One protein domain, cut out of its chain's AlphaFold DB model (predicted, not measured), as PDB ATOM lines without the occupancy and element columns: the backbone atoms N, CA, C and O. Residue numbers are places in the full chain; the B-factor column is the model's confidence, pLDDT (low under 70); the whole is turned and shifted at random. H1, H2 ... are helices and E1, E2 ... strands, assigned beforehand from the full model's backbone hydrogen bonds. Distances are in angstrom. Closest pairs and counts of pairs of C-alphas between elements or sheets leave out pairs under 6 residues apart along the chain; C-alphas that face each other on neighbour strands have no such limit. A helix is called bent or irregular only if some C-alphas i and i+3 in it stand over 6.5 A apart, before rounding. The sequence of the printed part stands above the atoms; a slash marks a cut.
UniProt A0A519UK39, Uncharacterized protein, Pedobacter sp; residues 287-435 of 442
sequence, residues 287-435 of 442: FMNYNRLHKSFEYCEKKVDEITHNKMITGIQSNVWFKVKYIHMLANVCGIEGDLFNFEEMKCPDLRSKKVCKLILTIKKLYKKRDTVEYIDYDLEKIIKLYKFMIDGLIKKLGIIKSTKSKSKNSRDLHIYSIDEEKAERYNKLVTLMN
ATOM      1  N   PHE A 287     131.008 210.064 187.664       96.12
ATOM      2  CA  PHE A 287     132.288 209.414 187.392       96.12
ATOM      3  C   PHE A 287     132.151 208.270 186.378       96.12
ATOM      4  O   PHE A 287     132.934 208.188 185.434       96.12
ATOM      5  N   MET A 288     131.102 207.451 186.463       95.88
ATOM      6  CA  MET A 288     130.841 206.433 185.440       95.88
ATOM      7  C   MET A 288     130.626 207.065 184.059       95.88
ATOM      8  O   MET A 288     131.100 206.533 183.058       95.88
ATOM      9  N   ASN A 289     129.972 208.229 183.981       95.31
ATOM     10  CA  ASN A 289     129.877 208.997 182.736       95.31
ATOM     11  C   ASN A 289     131.224 209.553 182.271       95.31
ATOM     12  O   ASN A 289     131.492 209.545 181.073       95.31
ATOM     13  N   TYR A 290     132.071 209.997 183.197       94.88
ATOM     14  CA  TYR A 290     133.435 210.423 182.897       94.88
ATOM     15  C   TYR A 290     134.264 209.285 182.287       94.88
ATOM     16  O   TYR A 290     134.866 209.465 181.232       94.88
ATOM     17  N   ASN A 291     134.200 208.077 182.854       93.62
ATOM     18  CA  ASN A 291     134.823 206.880 182.277       93.62
ATOM     19  C   ASN A 291     134.258 206.551 180.878       93.62
ATOM     20  O   ASN A 291     135.001 206.186 179.972       93.62
ATOM     21  N   ARG A 292     132.947 206.734 180.653       94.50
ATOM     22  CA  ARG A 292     132.333 206.548 179.319       94.50
ATOM     23  C   ARG A 292     132.864 207.544 178.282       94.50
ATOM     24  O   ARG A 292     133.026 207.148 177.135       94.50
ATOM     25  N   LEU A 293     133.158 208.787 178.677       93.75
ATOM     26  CA  LEU A 293     133.763 209.802 177.800       93.75
ATOM     27  C   LEU A 293     135.200 209.450 177.375       93.75
ATOM     28  O   LEU A 293     135.652 209.937 176.349       93.75
ATOM     29  N   HIS A 294     135.900 208.591 178.121       91.19
ATOM     30  CA  HIS A 294     137.241 208.110 177.758       91.19
ATOM     31  C   HIS A 294     137.219 206.941 176.764       91.19
ATOM     32  O   HIS A 294     138.271 206.470 176.337       91.19
ATOM     33  N   LYS A 295     136.040 206.418 176.409       91.56
ATOM     34  CA  LYS A 295     135.928 205.346 175.414       91.56
ATOM     35  C   LYS A 295     135.984 205.936 174.004       91.56
ATOM     36  O   LYS A 295     135.550 207.058 173.781       91.56
ATOM     37  N   SER A 296     136.505 205.171 173.045       91.50
ATOM     38  CA  SER A 296     136.605 205.642 171.660       91.50
ATOM     39  C   SER A 296     135.227 205.826 171.013       91.50
ATOM     40  O   SER A 296     134.211 205.282 171.472       91.50
ATOM     41  N   PHE A 297     135.191 206.566 169.902       91.25
ATOM     42  CA  PHE A 297     133.967 206.743 169.129       91.25
ATOM     43  C   PHE A 297     133.415 205.401 168.622       91.25
ATOM     44  O   PHE A 297     132.215 205.150 168.739       91.25
ATOM     45  N   GLU A 298     134.281 204.505 168.148       90.88
ATOM     46  CA  GLU A 298     133.921 203.167 167.660       90.88
ATOM     47  C   GLU A 298     133.307 202.312 168.772       90.88
ATOM     48  O   GLU A 298     132.311 201.617 168.554       90.88
ATOM     49  N   TYR A 299     133.855 202.393 169.991       91.44
ATOM     50  CA  TYR A 299     133.277 201.716 171.151       91.44
ATOM     51  C   TYR A 299     131.860 202.228 171.436       91.44
ATOM     52  O   TYR A 299     130.940 201.440 171.680       91.44
ATOM     53  N   CYS A 300     131.665 203.547 171.367       90.44
ATOM     54  CA  CYS A 300     130.352 204.162 171.532       90.44
ATOM     55  C   CYS A 300     129.373 203.727 170.432       90.44
ATOM     56  O   CYS A 300     128.209 203.459 170.737       90.44
ATOM     57  N   GLU A 301     129.820 203.616 169.176       88.75
ATOM     58  CA  GLU A 301     128.989 203.106 168.077       88.75
ATOM     59  C   GLU A 301     128.538 201.670 168.331       88.75
ATOM     60  O   GLU A 301     127.335 201.404 168.298       88.75
ATOM     61  N   LYS A 302     129.467 200.781 168.700       89.62
ATOM     62  CA  LYS A 302     129.154 199.387 169.038       89.62
ATOM     63  C   LYS A 302     128.154 199.288 170.193       89.62
ATOM     64  O   LYS A 302     127.211 198.502 170.132       89.62
ATOM     65  N   LYS A 303     128.315 200.101 171.243       90.19
ATOM     66  CA  LYS A 303     127.376 200.114 172.378       90.19
ATOM     67  C   LYS A 303     125.994 200.615 171.989       90.19
ATOM     68  O   LYS A 303     124.997 200.056 172.441       90.19
ATOM     69  N   VAL A 304     125.916 201.648 171.152       88.44
ATOM     70  CA  VAL A 304     124.639 202.111 170.597       88.44
ATOM     71  C   VAL A 304     123.977 200.998 169.785       88.44
ATOM     72  O   VAL A 304     122.781 200.769 169.964       88.44
ATOM     73  N   ASP A 305     124.742 200.253 168.988       84.69
ATOM     74  CA  ASP A 305     124.233 199.110 168.228       84.69
ATOM     75  C   ASP A 305     123.648 198.015 169.106       84.69
ATOM     76  O   ASP A 305     122.486 197.645 168.926       84.69
ATOM     77  N   GLU A 306     124.394 197.574 170.118       85.44
ATOM     78  CA  GLU A 306     123.925 196.592 171.102       85.44
ATOM     79  C   GLU A 306     122.616 197.038 171.778       85.44
ATOM     80  O   GLU A 306     121.714 196.230 172.006       85.44
ATOM     81  N   ILE A 307     122.478 198.331 172.088       83.94
ATOM     82  CA  ILE A 307     121.268 198.876 172.717       83.94
ATOM     83  C   ILE A 307     120.099 198.894 171.729       83.94
ATOM     84  O   ILE A 307     118.993 198.513 172.107       83.94
ATOM     85  N   THR A 308     120.330 199.324 170.486       79.00
ATOM     86  CA  THR A 308     119.285 199.383 169.446       79.00
ATOM     87  C   THR A 308     118.816 198.006 168.992       79.00
ATOM     88  O   THR A 308     117.661 197.858 168.615       79.00
ATOM     89  N   HIS A 309     119.677 196.987 169.051       74.12
ATOM     90  CA  HIS A 309     119.301 195.621 168.692       74.12
ATOM     91  C   HIS A 309     118.361 194.986 169.727       74.12
ATOM     92  O   HIS A 309     117.483 194.204 169.380       74.12
ATOM     93  N   ASN A 310     118.522 195.356 171.000       67.19
ATOM     94  CA  ASN A 310     117.809 194.745 172.122       67.19
ATOM     95  C   ASN A 310     116.603 195.563 172.622       67.19
ATOM     96  O   ASN A 310     115.921 195.134 173.555       67.19
ATOM     97  N   LYS A 311     116.354 196.761 172.074       68.69
ATOM     98  CA  LYS A 311     115.311 197.683 172.556       68.69
ATOM     99  C   LYS A 311     114.600 198.389 171.404       68.69
ATOM    100  O   LYS A 311     115.206 198.700 170.388       68.69
ATOM    101  N   MET A 312     113.325 198.712 171.617       70.81
ATOM    102  CA  MET A 312     112.566 199.617 170.743       70.81
ATOM    103  C   MET A 312     113.210 201.006 170.731       70.81
ATOM    104  O   MET A 312     113.783 201.420 171.740       70.81
ATOM    105  N   ILE A 313     113.124 201.720 169.606       71.19
ATOM    106  CA  ILE A 313     113.916 202.935 169.341       71.19
ATOM    107  C   ILE A 313     113.285 204.189 169.986       71.19
ATOM    108  O   ILE A 313     113.955 205.182 170.292       71.19
ATOM    109  N   THR A 314     111.973 204.198 170.187       71.69
ATOM    110  CA  THR A 314     111.311 205.332 170.831       71.69
ATOM    111  C   THR A 314     111.730 205.414 172.303       71.69
ATOM    112  O   THR A 314     111.528 204.485 173.079       71.69
ATOM    113  N   GLY A 315     112.333 206.540 172.698       69.44
ATOM    114  CA  GLY A 315     112.761 206.820 174.076       69.44
ATOM    115  C   GLY A 315     114.242 206.532 174.363       69.44
ATOM    116  O   GLY A 315     114.779 207.034 175.357       69.44
ATOM    117  N   ILE A 316     114.952 205.802 173.494       76.38
ATOM    118  CA  ILE A 316     116.372 205.430 173.693       76.38
ATOM    119  C   ILE A 316     117.322 206.613 173.495       76.38
ATOM    120  O   ILE A 316     118.444 206.569 173.992       76.38
ATOM    121  N   GLN A 317     116.870 207.716 172.885       74.19
ATOM    122  CA  GLN A 317     117.644 208.960 172.799       74.19
ATOM    123  C   GLN A 317     118.056 209.513 174.174       74.19
ATOM    124  O   GLN A 317     119.011 210.279 174.283       74.19
ATOM    125  N   SER A 318     117.338 209.119 175.232       76.44
ATOM    126  CA  SER A 318     117.665 209.467 176.616       76.44
ATOM    127  C   SER A 318     118.882 208.710 177.166       76.44
ATOM    128  O   SER A 318     119.476 209.154 178.154       76.44
ATOM    129  N   ASN A 319     119.274 207.599 176.530       87.44
ATOM    130  CA  ASN A 319     120.384 206.761 176.957       87.44
ATOM    131  C   ASN A 319     121.711 207.527 176.896       87.44
ATOM    132  O   ASN A 319     121.992 208.288 175.968       87.44
ATOM    133  N   VAL A 320     122.555 207.288 177.897       90.62
ATOM    134  CA  VAL A 320     123.809 208.017 178.059       90.62
ATOM    135  C   VAL A 320     124.797 207.781 176.915       90.62
ATOM    136  O   VAL A 320     125.519 208.703 176.553       90.62
ATOM    137  N   TRP A 321     124.784 206.606 176.280       91.81
ATOM    138  CA  TRP A 321     125.674 206.306 175.155       91.81
ATOM    139  C   TRP A 321     125.349 207.126 173.907       91.81
ATOM    140  O   TRP A 321     126.266 207.521 173.194       91.81
ATOM    141  N   PHE A 322     124.078 207.475 173.678       89.25
ATOM    142  CA  PHE A 322     123.720 208.414 172.608       89.25
ATOM    143  C   PHE A 322     124.284 209.800 172.899       89.25
ATOM    144  O   PHE A 322     124.875 210.417 172.019       89.25
ATOM    145  N   LYS A 323     124.148 210.270 174.143       91.62
ATOM    146  CA  LYS A 323     124.712 211.552 174.584       91.62
ATOM    147  C   LYS A 323     126.229 211.587 174.379       91.62
ATOM    148  O   LYS A 323     126.727 212.473 173.692       91.62
ATOM    149  N   VAL A 324     126.947 210.585 174.887       93.62
ATOM    150  CA  VAL A 324     128.402 210.456 174.698       93.62
ATOM    151  C   VAL A 324     128.758 210.426 173.208       93.62
ATOM    152  O   VAL A 324     129.597 211.209 172.771       93.62
ATOM    153  N   LYS A 325     128.051 209.637 172.388       92.75
ATOM    154  CA  LYS A 325     128.260 209.606 170.932       92.75
ATOM    155  C   LYS A 325     128.113 210.991 170.291       92.75
ATOM    156  O   LYS A 325     128.963 211.377 169.497       92.75
ATOM    157  N   TYR A 326     127.084 211.765 170.644       93.56
ATOM    158  CA  TYR A 326     126.918 213.126 170.118       93.56
ATOM    159  C   TYR A 326     128.036 214.082 170.552       93.56
ATOM    160  O   TYR A 326     128.375 214.977 169.778       93.56
ATOM    161  N   ILE A 327     128.616 213.899 171.745       94.88
ATOM    162  CA  ILE A 327     129.801 214.655 172.184       94.88
ATOM    163  C   ILE A 327     130.969 214.358 171.245       94.88
ATOM    164  O   ILE A 327     131.509 215.298 170.673       94.88
ATOM    165  N   HIS A 328     131.284 213.086 170.987       94.88
ATOM    166  CA  HIS A 328     132.340 212.721 170.031       94.88
ATOM    167  C   HIS A 328     132.071 213.252 168.617       94.88
ATOM    168  O   HIS A 328     132.981 213.748 167.960       94.88
ATOM    169  N   MET A 329     130.822 213.196 168.141       94.12
ATOM    170  CA  MET A 329     130.469 213.743 166.824       94.12
ATOM    171  C   MET A 329     130.721 215.252 166.741       94.12
ATOM    172  O   MET A 329     131.181 215.735 165.707       94.12
ATOM    173  N   LEU A 330     130.407 215.998 167.807       94.56
ATOM    174  CA  LEU A 330     130.682 217.433 167.862       94.56
ATOM    175  C   LEU A 330     132.185 217.709 168.023       94.56
ATOM    176  O   LEU A 330     132.697 218.617 167.376       94.56
ATOM    177  N   ALA A 331     132.893 216.908 168.821       94.56
ATOM    178  CA  ALA A 331     134.338 216.998 169.019       94.56
ATOM    179  C   ALA A 331     135.112 216.814 167.703       94.56
ATOM    180  O   ALA A 331     135.978 217.626 167.393       94.56
ATOM    181  N   ASN A 332     134.727 215.825 166.889       94.12
ATOM    182  CA  ASN A 332     135.308 215.571 165.566       94.12
ATOM    183  C   ASN A 332     135.175 216.792 164.644       94.12
ATOM    184  O   ASN A 332     136.171 217.321 164.158       94.12
ATOM    185  N   VAL A 333     133.965 217.346 164.487       93.69
ATOM    186  CA  VAL A 333     133.787 218.525 163.615       93.69
ATOM    187  C   VAL A 333     134.468 219.789 164.157       93.69
ATOM    188  O   VAL A 333     134.690 220.724 163.390       93.69
ATOM    189  N   CYS A 334     134.791 219.825 165.454       93.12
ATOM    190  CA  CYS A 334     135.539 220.912 166.094       93.12
ATOM    191  C   CYS A 334     137.057 220.651 166.157       93.12
ATOM    192  O   CYS A 334     137.787 221.530 166.611       93.12
ATOM    193  N   GLY A 335     137.540 219.489 165.701       92.38
ATOM    194  CA  GLY A 335     138.963 219.143 165.641       92.38
ATOM    195  C   GLY A 335     139.601 218.687 166.958       92.38
ATOM    196  O   GLY A 335     140.818 218.766 167.068       92.38
ATOM    197  N   ILE A 336     138.812 218.224 167.935       93.12
ATOM    198  CA  ILE A 336     139.280 217.789 169.271       93.12
ATOM    199  C   ILE A 336     138.913 216.324 169.571       93.12
ATOM    200  O   ILE A 336     138.619 215.935 170.695       93.12
ATOM    201  N   GLU A 337     138.866 215.484 168.541       89.50
ATOM    202  CA  GLU A 337     138.475 214.070 168.661       89.50
ATOM    203  C   GLU A 337     139.427 213.209 169.500       89.50
ATOM    204  O   GLU A 337     138.976 212.232 170.096       89.50
ATOM    205  N   GLY A 338     140.711 213.577 169.559       83.25
ATOM    206  CA  GLY A 338     141.723 212.886 170.364       83.25
ATOM    207  C   GLY A 338     141.708 213.262 171.847       83.25
ATOM    208  O   GLY A 338     142.164 212.474 172.669       83.25
ATOM    209  N   ASP A 339     141.157 214.428 172.193       89.50
ATOM    210  CA  ASP A 339     141.007 214.886 173.575       89.50
ATOM    211  C   ASP A 339     139.708 215.683 173.730       89.50
ATOM    212  O   ASP A 339     139.623 216.876 173.424       89.50
ATOM    213  N   LEU A 340     138.685 215.011 174.261       90.69
ATOM    214  CA  LEU A 340     137.362 215.596 174.453       90.69
ATOM    215  C   LEU A 340     137.339 216.773 175.433       90.69
ATOM    216  O   LEU A 340     136.321 217.469 175.482       90.69
ATOM    217  N   PHE A 341     138.390 216.980 176.227       90.00
ATOM    218  CA  PHE A 341     138.450 218.049 177.217       90.00
ATOM    219  C   PHE A 341     139.330 219.229 176.780       90.00
ATOM    220  O   PHE A 341     139.361 220.241 177.483       90.00
ATOM    221  N   ASN A 342     139.958 219.173 175.601       88.94
ATOM    222  CA  ASN A 342     140.779 220.265 175.078       88.94
ATOM    223  C   ASN A 342     139.922 221.408 174.497       88.94
ATOM    224  O   ASN A 342     139.733 221.545 173.289       88.94
ATOM    225  N   PHE A 343     139.370 222.248 175.377       87.44
ATOM    226  CA  PHE A 343     138.555 223.403 174.979       87.44
ATOM    227  C   PHE A 343     139.349 224.481 174.221       87.44
ATOM    228  O   PHE A 343     138.742 225.262 173.488       87.44
ATOM    229  N   GLU A 344     140.670 224.550 174.406       86.06
ATOM    230  CA  GLU A 344     141.527 225.594 173.830       86.06
ATOM    231  C   GLU A 344     141.787 225.369 172.338       86.06
ATOM    232  O   GLU A 344     141.803 226.323 171.560       86.06
ATOM    233  N   GLU A 345     141.916 224.108 171.923       88.62
ATOM    234  CA  GLU A 345     142.139 223.735 170.524       88.62
ATOM    235  C   GLU A 345     140.851 223.624 169.695       88.62
ATOM    236  O   GLU A 345     140.912 223.390 168.483       88.62
ATOM    237  N   MET A 346     139.679 223.825 170.311       91.75
ATOM    238  CA  MET A 346     138.401 223.775 169.601       91.75
ATOM    239  C   MET A 346     138.345 224.804 168.470       91.75
ATOM    240  O   MET A 346     138.516 226.009 168.665       91.75
ATOM    241  N   LYS A 347     138.002 224.330 167.271       91.81
ATOM    242  CA  LYS A 347     137.782 225.163 166.084       91.81
ATOM    243  C   LYS A 347     136.298 225.298 165.791       91.81
ATOM    244  O   LYS A 347     135.498 224.405 166.071       91.81
ATOM    245  N   CYS A 348     135.920 226.428 165.193       88.88
ATOM    246  CA  CYS A 348     134.553 226.602 164.723       88.88
ATOM    247  C   CYS A 348     134.326 225.651 163.537       88.88
ATOM    248  O   CYS A 348     135.071 225.742 162.557       88.88
ATOM    249  N   PRO A 349     133.324 224.758 163.594       89.56
ATOM    250  CA  PRO A 349     133.034 223.860 162.487       89.56
ATOM    251  C   PRO A 349     132.496 224.648 161.282       89.56
ATOM    252  O   PRO A 349     131.986 225.761 161.430       89.56
ATOM    253  N   ASP A 350     132.566 224.067 160.080       87.75
ATOM    254  CA  ASP A 350     132.003 224.692 158.876       87.75
ATOM    255  C   ASP A 350     130.467 224.731 158.937       87.75
ATOM    256  O   ASP A 350     129.775 223.758 158.617       87.75
ATOM    257  N   LEU A 351     129.924 225.886 159.321       86.00
ATOM    258  CA  LEU A 351     128.484 226.122 159.437       86.00
ATOM    259  C   LEU A 351     127.762 226.201 158.085       86.00
ATOM    260  O   LEU A 351     126.533 226.250 158.059       86.00
ATOM    261  N   ARG A 352     128.477 226.177 156.951       84.44
ATOM    262  CA  ARG A 352     127.853 226.018 155.624       84.44
ATOM    263  C   ARG A 352     127.508 224.557 155.339       84.44
ATOM    264  O   ARG A 352     126.664 224.267 154.487       84.44
ATOM    265  N   SER A 353     128.125 223.621 156.060       87.94
ATOM    266  CA  SER A 353     127.856 222.197 155.920       87.94
ATOM    267  C   SER A 353     126.489 221.832 156.492       87.94
ATOM    268  O   SER A 353     126.267 221.828 157.704       87.94
ATOM    269  N   LYS A 354     125.581 221.377 155.618       86.94
ATOM    270  CA  LYS A 354     124.264 220.847 156.020       86.94
ATOM    271  C   LYS A 354     124.365 219.741 157.080       86.94
ATOM    272  O   LYS A 354     123.460 219.601 157.902       86.94
ATOM    273  N   LYS A 355     125.450 218.952 157.073       87.56
ATOM    274  CA  LYS A 355     125.688 217.889 158.064       87.56
ATOM    275  C   LYS A 355     125.956 218.470 159.455       87.56
ATOM    276  O   LYS A 355     125.351 218.003 160.416       87.56
ATOM    277  N   VAL A 356     126.795 219.503 159.545       88.44
ATOM    278  CA  VAL A 356     127.122 220.200 160.803       88.44
ATOM    279  C   VAL A 356     125.888 220.908 161.356       88.44
ATOM    280  O   VAL A 356     125.554 220.725 162.526       88.44
ATOM    281  N   CYS A 357     125.138 221.631 160.517       86.44
ATOM    282  CA  CYS A 357     123.900 222.287 160.953       86.44
ATOM    283  C   CYS A 357     122.896 221.276 161.521       86.44
ATOM    284  O   CYS A 357     122.316 221.494 162.585       86.44
ATOM    285  N   LYS A 358     122.712 220.140 160.832       88.88
ATOM    286  CA  LYS A 358     121.825 219.067 161.292       88.88
ATOM    287  C   LYS A 358     122.286 218.490 162.631       88.88
ATOM    288  O   LYS A 358     121.444 218.263 163.494       88.88
ATOM    289  N   LEU A 359     123.592 218.296 162.823       90.56
ATOM    290  CA  LEU A 359     124.159 217.838 164.093       90.56
ATOM    291  C   LEU A 359     123.853 218.818 165.233       90.56
ATOM    292  O   LEU A 359     123.317 218.394 166.255       90.56
ATOM    293  N   ILE A 360     124.113 220.115 165.050       90.00
ATOM    294  CA  ILE A 360     123.847 221.143 166.072       90.00
ATOM    295  C   ILE A 360     122.357 221.174 166.434       90.00
ATOM    296  O   ILE A 360     122.008 221.139 167.614       90.00
ATOM    297  N   LEU A 361     121.467 221.168 165.437       87.81
ATOM    298  CA  LEU A 361     120.018 221.136 165.660       87.81
ATOM    299  C   LEU A 361     119.574 219.876 166.414       87.81
ATOM    300  O   LEU A 361     118.775 219.969 167.350       87.81
ATOM    301  N   THR A 362     120.113 218.710 166.048       88.50
ATOM    302  CA  THR A 362     119.868 217.454 166.764       88.50
ATOM    303  C   THR A 362     120.333 217.556 168.215       88.50
ATOM    304  O   THR A 362     119.558 217.237 169.116       88.50
ATOM    305  N   ILE A 363     121.541 218.064 168.470       90.69
ATOM    306  CA  ILE A 363     122.077 218.227 169.827       90.69
ATOM    307  C   ILE A 363     121.182 219.152 170.654       90.69
ATOM    308  O   ILE A 363     120.773 218.765 171.749       90.69
ATOM    309  N   LYS A 364     120.828 220.342 170.142       88.44
ATOM    310  CA  LYS A 364     119.949 221.287 170.857       88.44
ATOM    311  C   LYS A 364     118.642 220.623 171.279       88.44
ATOM    312  O   LYS A 364     118.195 220.810 172.411       88.44
ATOM    313  N   LYS A 365     118.063 219.819 170.386       86.38
ATOM    314  CA  LYS A 365     116.810 219.103 170.623       86.38
ATOM    315  C   LYS A 365     116.964 218.011 171.681       86.38
ATOM    316  O   LYS A 365     116.232 218.017 172.665       86.38
ATOM    317  N   LEU A 366     117.937 217.118 171.514       84.69
ATOM    318  CA  LEU A 366     118.114 215.947 172.381       84.69
ATOM    319  C   LEU A 366     118.642 216.303 173.774       84.69
ATOM    320  O   LEU A 366     118.253 215.682 174.762       84.69
ATOM    321  N   TYR A 367     119.475 217.339 173.880       86.25
ATOM    322  CA  TYR A 367     119.938 217.875 175.163       86.25
ATOM    323  C   TYR A 367     118.984 218.917 175.764       86.25
ATOM    324  O   TYR A 367     119.273 219.464 176.829       86.25
ATOM    325  N   LYS A 368     117.852 219.205 175.103       83.81
ATOM    326  CA  LYS A 368     116.849 220.194 175.530       83.81
ATOM    327  C   LYS A 368     117.467 221.565 175.850       83.81
ATOM    328  O   LYS A 368     117.083 222.218 176.825       83.81
ATOM    329  N   LYS A 369     118.441 222.014 175.047       83.31
ATOM    330  CA  LYS A 369     119.093 223.316 175.245       83.31
ATOM    331  C   LYS A 369     118.116 224.435 174.883       83.31
ATOM    332  O   LYS A 369     117.759 224.609 173.721       83.31
ATOM    333  N   ARG A 370     117.688 225.188 175.898       75.12
ATOM    334  CA  ARG A 370     116.779 226.335 175.775       75.12
ATOM    335  C   ARG A 370     117.588 227.609 175.535       75.12
ATOM    336  O   ARG A 370     117.764 228.407 176.446       75.12
ATOM    337  N   ASP A 371     118.134 227.762 174.335       76.06
ATOM    338  CA  ASP A 371     118.675 229.045 173.883       76.06
ATOM    339  C   ASP A 371     117.949 229.508 172.613       76.06
ATOM    340  O   ASP A 371     117.442 228.698 171.833       76.06
ATOM    341  N   THR A 372     117.870 230.826 172.435       73.81
ATOM    342  CA  THR A 372     117.229 231.478 171.284       73.81
ATOM    343  C   THR A 372     118.174 231.619 170.092       73.81
ATOM    344  O   THR A 372     117.842 232.302 169.132       73.81
ATOM    345  N   VAL A 373     119.365 231.017 170.156       76.88
ATOM    346  CA  VAL A 373     120.408 231.184 169.141       76.88
ATOM    347  C   VAL A 373     120.051 230.341 167.923       76.88
ATOM    348  O   VAL A 373     119.947 229.112 168.021       76.88
ATOM    349  N   GLU A 374     119.876 230.972 166.766       74.81
ATOM    350  CA  GLU A 374     119.713 230.227 165.523       74.81
ATOM    351  C   GLU A 374     121.024 229.535 165.146       74.81
ATOM    352  O   GLU A 374     122.115 230.019 165.435       74.81
ATOM    353  N   TYR A 375     120.944 228.370 164.501       70.06
ATOM    354  CA  TYR A 375     122.137 227.580 164.168       70.06
ATOM    355  C   TYR A 375     123.112 228.324 163.235       70.06
ATOM    356  O   TYR A 375     124.297 228.002 163.213       70.06
ATOM    357  N   ILE A 376     122.609 229.303 162.477       71.31
ATOM    358  CA  ILE A 376     123.372 230.151 161.553       71.31
ATOM    359  C   ILE A 376     124.212 231.178 162.322       71.31
ATOM    360  O   ILE A 376     125.285 231.559 161.864       71.31
ATOM    361  N   ASP A 377     123.766 231.555 163.522       80.69
ATOM    362  CA  ASP A 377     124.411 232.561 164.367       80.69
ATOM    363  C   ASP A 377     125.421 231.955 165.346       80.69
ATOM    364  O   ASP A 377     125.922 232.656 166.233       80.69
ATOM    365  N   TYR A 378     125.700 230.652 165.248       82.12
ATOM    366  CA  TYR A 378     126.749 230.042 166.055       82.12
ATOM    367  C   TYR A 378     128.112 230.601 165.647       82.12
ATOM    368  O   TYR A 378     128.448 230.738 164.478       82.12
ATOM    369  N   ASP A 379     128.907 230.909 166.653       86.50
ATOM    370  CA  ASP A 379     130.324 231.208 166.550       86.50
ATOM    371  C   ASP A 379     131.070 230.216 167.448       86.50
ATOM    372  O   ASP A 379     130.457 229.387 168.136       86.50
ATOM    373  N   LEU A 380     132.400 230.291 167.453       86.44
ATOM    374  CA  LEU A 380     133.224 229.419 168.283       86.44
ATOM    375  C   LEU A 380     132.804 229.466 169.761       86.44
ATOM    376  O   LEU A 380     132.695 228.428 170.406       86.44
ATOM    377  N   GLU A 381     132.488 230.647 170.293       85.81
ATOM    378  CA  GLU A 381     132.101 230.803 171.696       85.81
ATOM    379  C   GLU A 381     130.786 230.072 172.011       85.81
ATOM    380  O   GLU A 381     130.677 229.356 173.013       85.81
ATOM    381  N   LYS A 382     129.775 230.205 171.147       88.81
ATOM    382  CA  LYS A 382     128.492 229.500 171.289       88.81
ATOM    383  C   LYS A 382     128.652 227.992 171.124       88.81
ATOM    384  O   LYS A 382     127.972 227.243 171.830       88.81
ATOM    385  N   ILE A 383     129.551 227.540 170.245       89.94
ATOM    386  CA  ILE A 383     129.887 226.118 170.089       89.94
ATOM    387  C   ILE A 383     130.553 225.585 171.358       89.94
ATOM    388  O   ILE A 383     130.096 224.575 171.890       89.94
ATOM    389  N   ILE A 384     131.534 226.293 171.917       90.12
ATOM    390  CA  ILE A 384     132.178 225.918 173.183       90.12
ATOM    391  C   ILE A 384     131.142 225.880 174.323       90.12
ATOM    392  O   ILE A 384     131.089 224.919 175.093       90.12
ATOM    393  N   LYS A 385     130.238 226.868 174.409       90.00
ATOM    394  CA  LYS A 385     129.127 226.883 175.386       90.00
ATOM    395  C   LYS A 385     128.145 225.724 175.193       90.00
ATOM    396  O   LYS A 385     127.552 225.244 176.165       90.00
ATOM    397  N   LEU A 386     127.895 225.303 173.954       91.50
ATOM    398  CA  LEU A 386     127.082 224.126 173.642       91.50
ATOM    399  C   LEU A 386     127.793 222.849 174.086       91.50
ATOM    400  O   LEU A 386     127.199 222.060 174.817       91.50
ATOM    401  N   TYR A 387     129.059 222.698 173.714       93.31
ATOM    402  CA  TYR A 387     129.881 221.537 174.025       93.31
ATOM    403  C   TYR A 387     130.058 221.352 175.539       93.31
ATOM    404  O   TYR A 387     129.733 220.295 176.081       93.31
ATOM    405  N   LYS A 388     130.394 222.424 176.268       92.00
ATOM    406  CA  LYS A 388     130.410 222.417 177.737       92.00
ATOM    407  C   LYS A 388     129.064 222.021 178.333       92.00
ATOM    408  O   LYS A 388     129.029 221.251 179.284       92.00
ATOM    409  N   PHE A 389     127.954 222.547 177.811       92.31
ATOM    410  CA  PHE A 389     126.623 222.188 178.306       92.31
ATOM    411  C   PHE A 389     126.346 220.685 178.154       92.31
ATOM    412  O   PHE A 389     125.732 220.090 179.041       92.31
ATOM    413  N   MET A 390     126.831 220.066 177.073       93.88
ATOM    414  CA  MET A 390     126.719 218.621 176.876       93.88
ATOM    415  C   MET A 390     127.546 217.840 177.901       93.88
ATOM    416  O   MET A 390     127.016 216.901 178.496       93.88
ATOM    417  N   ILE A 391     128.799 218.245 178.141       93.88
ATOM    418  CA  ILE A 391     129.681 217.585 179.113       93.88
ATOM    419  C   ILE A 391     129.167 217.783 180.548       93.88
ATOM    420  O   ILE A 391     129.015 216.813 181.288       93.88
ATOM    421  N   ASP A 392     128.792 219.005 180.939       92.06
ATOM    422  CA  ASP A 392     128.187 219.287 182.250       92.06
ATOM    423  C   ASP A 392     126.915 218.460 182.479       92.06
ATOM    424  O   ASP A 392     126.655 218.004 183.593       92.06
ATOM    425  N   GLY A 393     126.125 218.224 181.428       91.12
ATOM    426  CA  GLY A 393     124.951 217.355 181.496       91.12
ATOM    427  C   GLY A 393     125.262 215.915 181.928       91.12
ATOM    428  O   GLY A 393     124.348 215.213 182.359       91.12
ATOM    429  N   LEU A 394     126.525 215.485 181.829       92.50
ATOM    430  CA  LEU A 394     126.996 214.149 182.185       92.50
ATOM    431  C   LEU A 394     127.841 214.118 183.466       92.50
ATOM    432  O   LEU A 394     127.692 213.175 184.245       92.50
ATOM    433  N   ILE A 395     128.712 215.113 183.682       94.62
ATOM    434  CA  ILE A 395     129.763 215.047 184.719       94.62
ATOM    435  C   ILE A 395     129.800 216.237 185.690       94.62
ATOM    436  O   ILE A 395     130.728 216.349 186.491       94.62
ATOM    437  N   LYS A 396     128.805 217.138 185.677       92.31
ATOM    438  CA  LYS A 396     128.823 218.382 186.481       92.31
ATOM    439  C   LYS A 396     129.112 218.179 187.974       92.31
ATOM    440  O   LYS A 396     129.703 219.060 188.593       92.31
ATOM    441  N   LYS A 397     128.713 217.048 188.570       92.19
ATOM    442  CA  LYS A 397     128.935 216.767 190.003       92.19
ATOM    443  C   LYS A 397     130.404 216.533 190.369       92.19
ATOM    444  O   LYS A 397     130.741 216.698 191.537       92.19
ATOM    445  N   LEU A 398     131.253 216.205 189.395       92.31
ATOM    446  CA  LEU A 398     132.697 216.060 189.600       92.31
ATOM    447  C   LEU A 398     133.409 217.419 189.660       92.31
ATOM    448  O   LEU A 398     134.503 217.524 190.200       92.31
ATOM    449  N   GLY A 399     132.792 218.476 189.115       89.94
ATOM    450  CA  GLY A 399     133.361 219.824 189.142       89.94
ATOM    451  C   GLY A 399     134.711 219.940 188.430       89.94
ATOM    452  O   GLY A 399     135.555 220.705 188.892       89.94
ATOM    453  N   ILE A 400     134.906 219.161 187.357       89.00
ATOM    454  CA  ILE A 400     136.136 219.124 186.546       89.00
ATOM    455  C   ILE A 400     136.253 220.365 185.655       89.00
ATOM    456  O   ILE A 400     137.346 220.868 185.454       89.00
ATOM    457  N   ILE A 401     135.146 220.901 185.134       88.94
ATOM    458  CA  ILE A 401     135.194 222.078 184.254       88.94
ATOM    459  C   ILE A 401     135.076 223.355 185.089       88.94
ATOM    460  O   ILE A 401     134.030 223.631 185.690       88.94
ATOM    461  N   LYS A 402     136.126 224.177 185.074       85.56
ATOM    462  CA  LYS A 402     136.141 225.530 185.638       85.56
ATOM    463  C   LYS A 402     135.617 226.526 184.605       85.56
ATOM    464  O   LYS A 402     135.822 226.386 183.403       85.56
ATOM    465  N   SER A 403     134.909 227.547 185.079       82.25
ATOM    466  CA  SER A 403     134.512 228.685 184.252       82.25
ATOM    467  C   SER A 403     134.984 229.972 184.900       82.25
ATOM    468  O   SER A 403     134.561 230.305 186.009       82.25
ATOM    469  N   THR A 404     135.829 230.709 184.194       77.56
ATOM    470  CA  THR A 404     136.327 232.017 184.609       77.56
ATOM    471  C   THR A 404     135.754 233.084 183.688       77.56
ATOM    472  O   THR A 404     135.823 232.995 182.462       77.56
ATOM    473  N   LYS A 405     135.140 234.113 184.281       71.44
ATOM    474  CA  LYS A 405     134.734 235.303 183.528       71.44
ATOM    475  C   LYS A 405     135.968 236.129 183.208       71.44
ATOM    476  O   LYS A 405     136.786 236.391 184.095       71.44
ATOM    477  N   SER A 406     136.081 236.565 181.962       62.94
ATOM    478  CA  SER A 406     137.153 237.462 181.555       62.94
ATOM    479  C   SER A 406     137.047 238.799 182.302       62.94
ATOM    480  O   SER A 406     135.979 239.402 182.410       62.94
ATOM    481  N   LYS A 407     138.173 239.265 182.857       54.56
ATOM    482  CA  LYS A 407     138.255 240.504 183.654       54.56
ATOM    483  C   LYS A 407     138.433 241.770 182.802       54.56
ATOM    484  O   LYS A 407     138.469 242.869 183.355       54.56
ATOM    485  N   SER A 408     138.555 241.653 181.476       55.25
ATOM    486  CA  SER A 408     138.790 242.813 180.604       55.25
ATOM    487  C   SER A 408     137.517 243.653 180.414       55.25
ATOM    488  O   SER A 408     136.413 243.121 180.295       55.25
ATOM    489  N   LYS A 409     137.668 244.987 180.355       50.28
ATOM    490  CA  LYS A 409     136.562 245.947 180.149       50.28
ATOM    491  C   LYS A 409     135.783 245.712 178.843       50.28
ATOM    492  O   LYS A 409     134.603 246.039 178.820       50.28
ATOM    493  N   ASN A 410     136.403 245.107 177.824       51.16
ATOM    494  CA  ASN A 410     135.801 244.860 176.504       51.16
ATOM    495  C   ASN A 410     135.263 243.425 176.330       51.16
ATOM    496  O   ASN A 410     134.754 243.092 175.268       51.16
ATOM    497  N   SER A 411     135.381 242.565 177.350       53.56
ATOM    498  CA  SER A 411     135.078 241.128 177.255       53.56
ATOM    499  C   SER A 411     134.405 240.568 178.510       53.56
ATOM    500  O   SER A 411     134.550 239.390 178.813       53.56
ATOM    501  N   ARG A 412     133.676 241.391 179.273       50.34
ATOM    502  CA  ARG A 412     133.069 240.975 180.557       50.34
ATOM    503  C   ARG A 412     132.085 239.800 180.443       50.34
ATOM    504  O   ARG A 412     131.863 239.116 181.443       50.34
ATOM    505  N   ASP A 413     131.553 239.553 179.247       54.78
ATOM    506  CA  ASP A 413     130.630 238.449 178.950       54.78
ATOM    507  C   ASP A 413     131.321 237.187 178.395       54.78
ATOM    508  O   ASP A 413     130.680 236.140 178.271       54.78
ATOM    509  N   LEU A 414     132.631 237.253 178.114       62.34
ATOM    510  CA  LEU A 414     133.418 236.116 177.633       62.34
ATOM    511  C   LEU A 414     133.783 235.196 178.801       62.34
ATOM    512  O   LEU A 414     134.431 235.596 179.775       62.34
ATOM    513  N   HIS A 415     133.361 233.940 178.681       68.75
ATOM    514  CA  HIS A 415     133.705 232.866 179.602       68.75
ATOM    515  C   HIS A 415     134.841 232.032 179.016       68.75
ATOM    516  O   HIS A 415     134.698 231.475 177.931       68.75
ATOM    517  N   ILE A 416     135.933 231.913 179.767       74.44
ATOM    518  CA  ILE A 416     136.991 230.942 179.490       74.44
ATOM    519  C   ILE A 416     136.649 229.680 180.279       74.44
ATOM    520  O   ILE A 416     136.229 229.747 181.443       74.44
ATOM    521  N   TYR A 417     136.763 228.533 179.618       82.44
ATOM    522  CA  TYR A 417     136.545 227.231 180.228       82.44
ATOM    523  C   TYR A 417     137.862 226.481 180.254       82.44
ATOM    524  O   TYR A 417     138.546 226.416 179.240       82.44
ATOM    525  N   SER A 418     138.204 225.941 181.416       82.44
ATOM    526  CA  SER A 418     139.431 225.180 181.619       82.44
ATOM    527  C   SER A 418     139.147 223.944 182.460       82.44
ATOM    528  O   SER A 418     138.112 223.854 183.135       82.44
ATOM    529  N   ILE A 419     140.062 222.985 182.418       88.50
ATOM    530  CA  ILE A 419     139.993 221.772 183.229       88.50
ATOM    531  C   ILE A 419     140.601 222.058 184.608       88.50
ATOM    532  O   ILE A 419     141.569 222.802 184.754       88.50
ATOM    533  N   ASP A 420     140.008 221.485 185.646       90.62
ATOM    534  CA  ASP A 420     140.617 221.340 186.958       90.62
ATOM    535  C   ASP A 420     141.605 220.169 186.920       90.62
ATOM    536  O   ASP A 420     141.205 219.028 187.147       90.62
ATOM    537  N   GLU A 421     142.861 220.453 186.565       89.50
ATOM    538  CA  GLU A 421     143.907 219.442 186.336       89.50
ATOM    539  C   GLU A 421     144.052 218.469 187.509       89.50
ATOM    540  O   GLU A 421     144.072 217.266 187.291       89.50
ATOM    541  N   GLU A 422     144.023 218.962 188.750       90.75
ATOM    542  CA  GLU A 422     144.123 218.131 189.958       90.75
ATOM    543  C   GLU A 422     142.984 217.101 190.043       90.75
ATOM    544  O   GLU A 422     143.199 215.914 190.298       90.75
ATOM    545  N   LYS A 423     141.744 217.532 189.774       91.56
ATOM    546  CA  LYS A 423     140.592 216.620 189.774       91.56
ATOM    547  C   LYS A 423     140.609 215.680 188.579       91.56
ATOM    548  O   LYS A 423     140.230 214.522 188.729       91.56
ATOM    549  N   ALA A 424     140.987 216.176 187.404       90.38
ATOM    550  CA  ALA A 424     141.085 215.357 186.205       90.38
ATOM    551  C   ALA A 424     142.139 214.261 186.388       90.38
ATOM    552  O   ALA A 424     141.840 213.099 186.143       90.38
ATOM    553  N   GLU A 425     143.320 214.599 186.912       92.88
ATOM    554  CA  GLU A 425     144.384 213.643 187.218       92.88
ATOM    555  C   GLU A 425     143.912 212.589 188.225       92.88
ATOM    556  O   GLU A 425     144.063 211.391 187.975       92.88
ATOM    557  N   ARG A 426     143.262 213.020 189.316       93.62
ATOM    558  CA  ARG A 426     142.639 212.119 190.296       93.62
ATOM    559  C   ARG A 426     141.683 211.128 189.625       93.62
ATOM    560  O   ARG A 426     141.823 209.923 189.785       93.62
ATOM    561  N   TYR A 427     140.725 211.595 188.827       94.12
ATOM    562  CA  TYR A 427     139.775 210.682 188.181       94.12
ATOM    563  C   TYR A 427     140.402 209.846 187.054       94.12
ATOM    564  O   TYR A 427     139.964 208.719 186.839       94.12
ATOM    565  N   ASN A 428     141.436 210.341 186.373       92.38
ATOM    566  CA  ASN A 428     142.172 209.584 185.358       92.38
ATOM    567  C   ASN A 428     142.929 208.406 185.978       92.38
ATOM    568  O   ASN A 428     142.861 207.304 185.437       92.38
ATOM    569  N   LYS A 429     143.567 208.600 187.142       91.81
ATOM    570  CA  LYS A 429     144.180 207.503 187.915       91.81
ATOM    571  C   LYS A 429     143.163 206.399 188.199       91.81
ATOM    572  O   LYS A 429     143.447 205.226 187.966       91.81
ATOM    573  N   LEU A 430     141.953 206.776 188.611       92.19
ATOM    574  CA  LEU A 430     140.876 205.822 188.871       92.19
ATOM    575  C   LEU A 430     140.362 205.124 187.599       92.19
ATOM    576  O   LEU A 430     140.068 203.932 187.629       92.19
ATOM    577  N   VAL A 431     140.276 205.827 186.465       91.06
ATOM    578  CA  VAL A 431     139.915 205.215 185.171       91.06
ATOM    579  C   VAL A 431     140.936 204.152 184.761       91.06
ATOM    580  O   VAL A 431     140.529 203.078 184.310       91.06
ATOM    581  N   THR A 432     142.230 204.425 184.944       89.19
ATOM    582  CA  THR A 432     143.312 203.466 184.678       89.19
ATOM    583  C   THR A 432     143.241 202.267 185.623       89.19
ATOM    584  O   THR A 432     143.363 201.136 185.165       89.19
ATOM    585  N   LEU A 433     142.969 202.491 186.914       87.31
ATOM    586  CA  LEU A 433     142.783 201.418 187.900       87.31
ATOM    587  C   LEU A 433     141.633 200.471 187.510       87.31
ATOM    588  O   LEU A 433     141.767 199.256 187.610       87.31
ATOM    589  N   MET A 434     140.510 201.023 187.036       85.25
ATOM    590  CA  MET A 434     139.333 200.244 186.632       85.25
ATOM    591  C   MET A 434     139.484 199.518 185.292       85.25
ATOM    592  O   MET A 434     138.778 198.545 185.037       85.25
ATOM    593  N   ASN A 435     140.327 200.032 184.397       79.31
ATOM    594  CA  ASN A 435     140.575 199.446 183.084       79.31
ATOM    595  C   ASN A 435     142.088 199.238 182.924       79.31
ATOM    596  O   ASN A 435     142.705 199.965 182.138       79.31
TER     597      ASN A 435
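Overview. This is residues 287 to 435 of the 442 residues of an uncharacterized protein of Pedobacter sp (UniProt A0A519UK39). H3 forms the core of a helical body, with H2, H4 and H5 packed on it and the short H1 set at one end of H3 and H5. Beyond H5 a slim hairpin of two strands, E1 and E2, reaches toward one end of the longest axis, and H6 then folds back past H1 with few contacts; residues 309 to 315, of which 309 and 310 belong to H2, stick out toward the other end. The printed part has 149 residues with six named helices and two named strands, in the order H1 H2 H3 H4 H5 E1 E2 H6; the sheet E1 - E2 is antiparallel and the class is mostly helix. The whole is compact, with a radius of gyration of the C-alphas of 16.1 A and spans of 54 by 39 by 24 A.

Arrangement. H1, residues 287 to 293, touches residues 320 to 324 alone of H3, residues 320 to 333; the closest C-alphas, Leu 293 and Val 324, are 6.2 A apart. H2, residues 297 to 310, and H3 form a helical hairpin at a tilt of 35.2 degrees, only just steep, with C-alphas 300 and 325 closest at 5.9 A. H3, the hub, touches four helices. It forms a second helical hairpin with H4, residues 354 to 366, at a shallow tilt of 31 degrees; Tyr 326 and Ile 363 have the closest C-alphas, 7.0 A apart. H5, residues 380 to 398, touches H3 with residues 387 to 391 alone, at a shallow tilt of 30 degrees, opposite ways, closest at C-alphas 327 and 390, 6.9 A. With residues 394 to 398 alone H5 touches H1, closest at C-alphas 289 and 394, 5.9 A. H4 and H5 are near each other, with 8 pairs of C-alphas within 10 A. E1, residues 401 to 405, and E2, residues 415 to 419, form an antiparallel hairpin; N 402 and O 418, 2.8 A apart, are within hydrogen-bond range. H5 and E2 are near each other, with 9 pairs of C-alphas within 10 A. H6, residues 421 to 434, is close to H1 but not clearly touching, about perpendicular at 86 degrees, with C-alphas 291 and 431 closest at 6.1 A. Every O i to N i+4 pair is within hydrogen-bond range in H1, H2, H3, H4 and H6, but 12 of 15 in H5.

Along the chain. H1 begins at C-alpha 287, (132.288, 209.414, 187.392). From first to last C-alpha H2 measures 20.3 A, H3 20.5 A, H4 18.2 A, H5 25.2 A and H6 19.7 A. H5 is irregular, with C-alphas 394 and 397 8.5 A apart, and has a kink of 65 degrees near residue 392. H6 ends at C-alpha 434, (139.333, 200.244, 186.632).

Size, cuts and confidence. The two C-alphas farthest apart, those of Asn 310 and Lys 409, are 55.1 A apart. The printed part has no cut; the links H3 to H4 and H4 to H5 are long, with 20 and 13 residues. The mean pLDDT of the printed part is 85.3, with residues 310 to 311, 315 and 406 to 415 under 70.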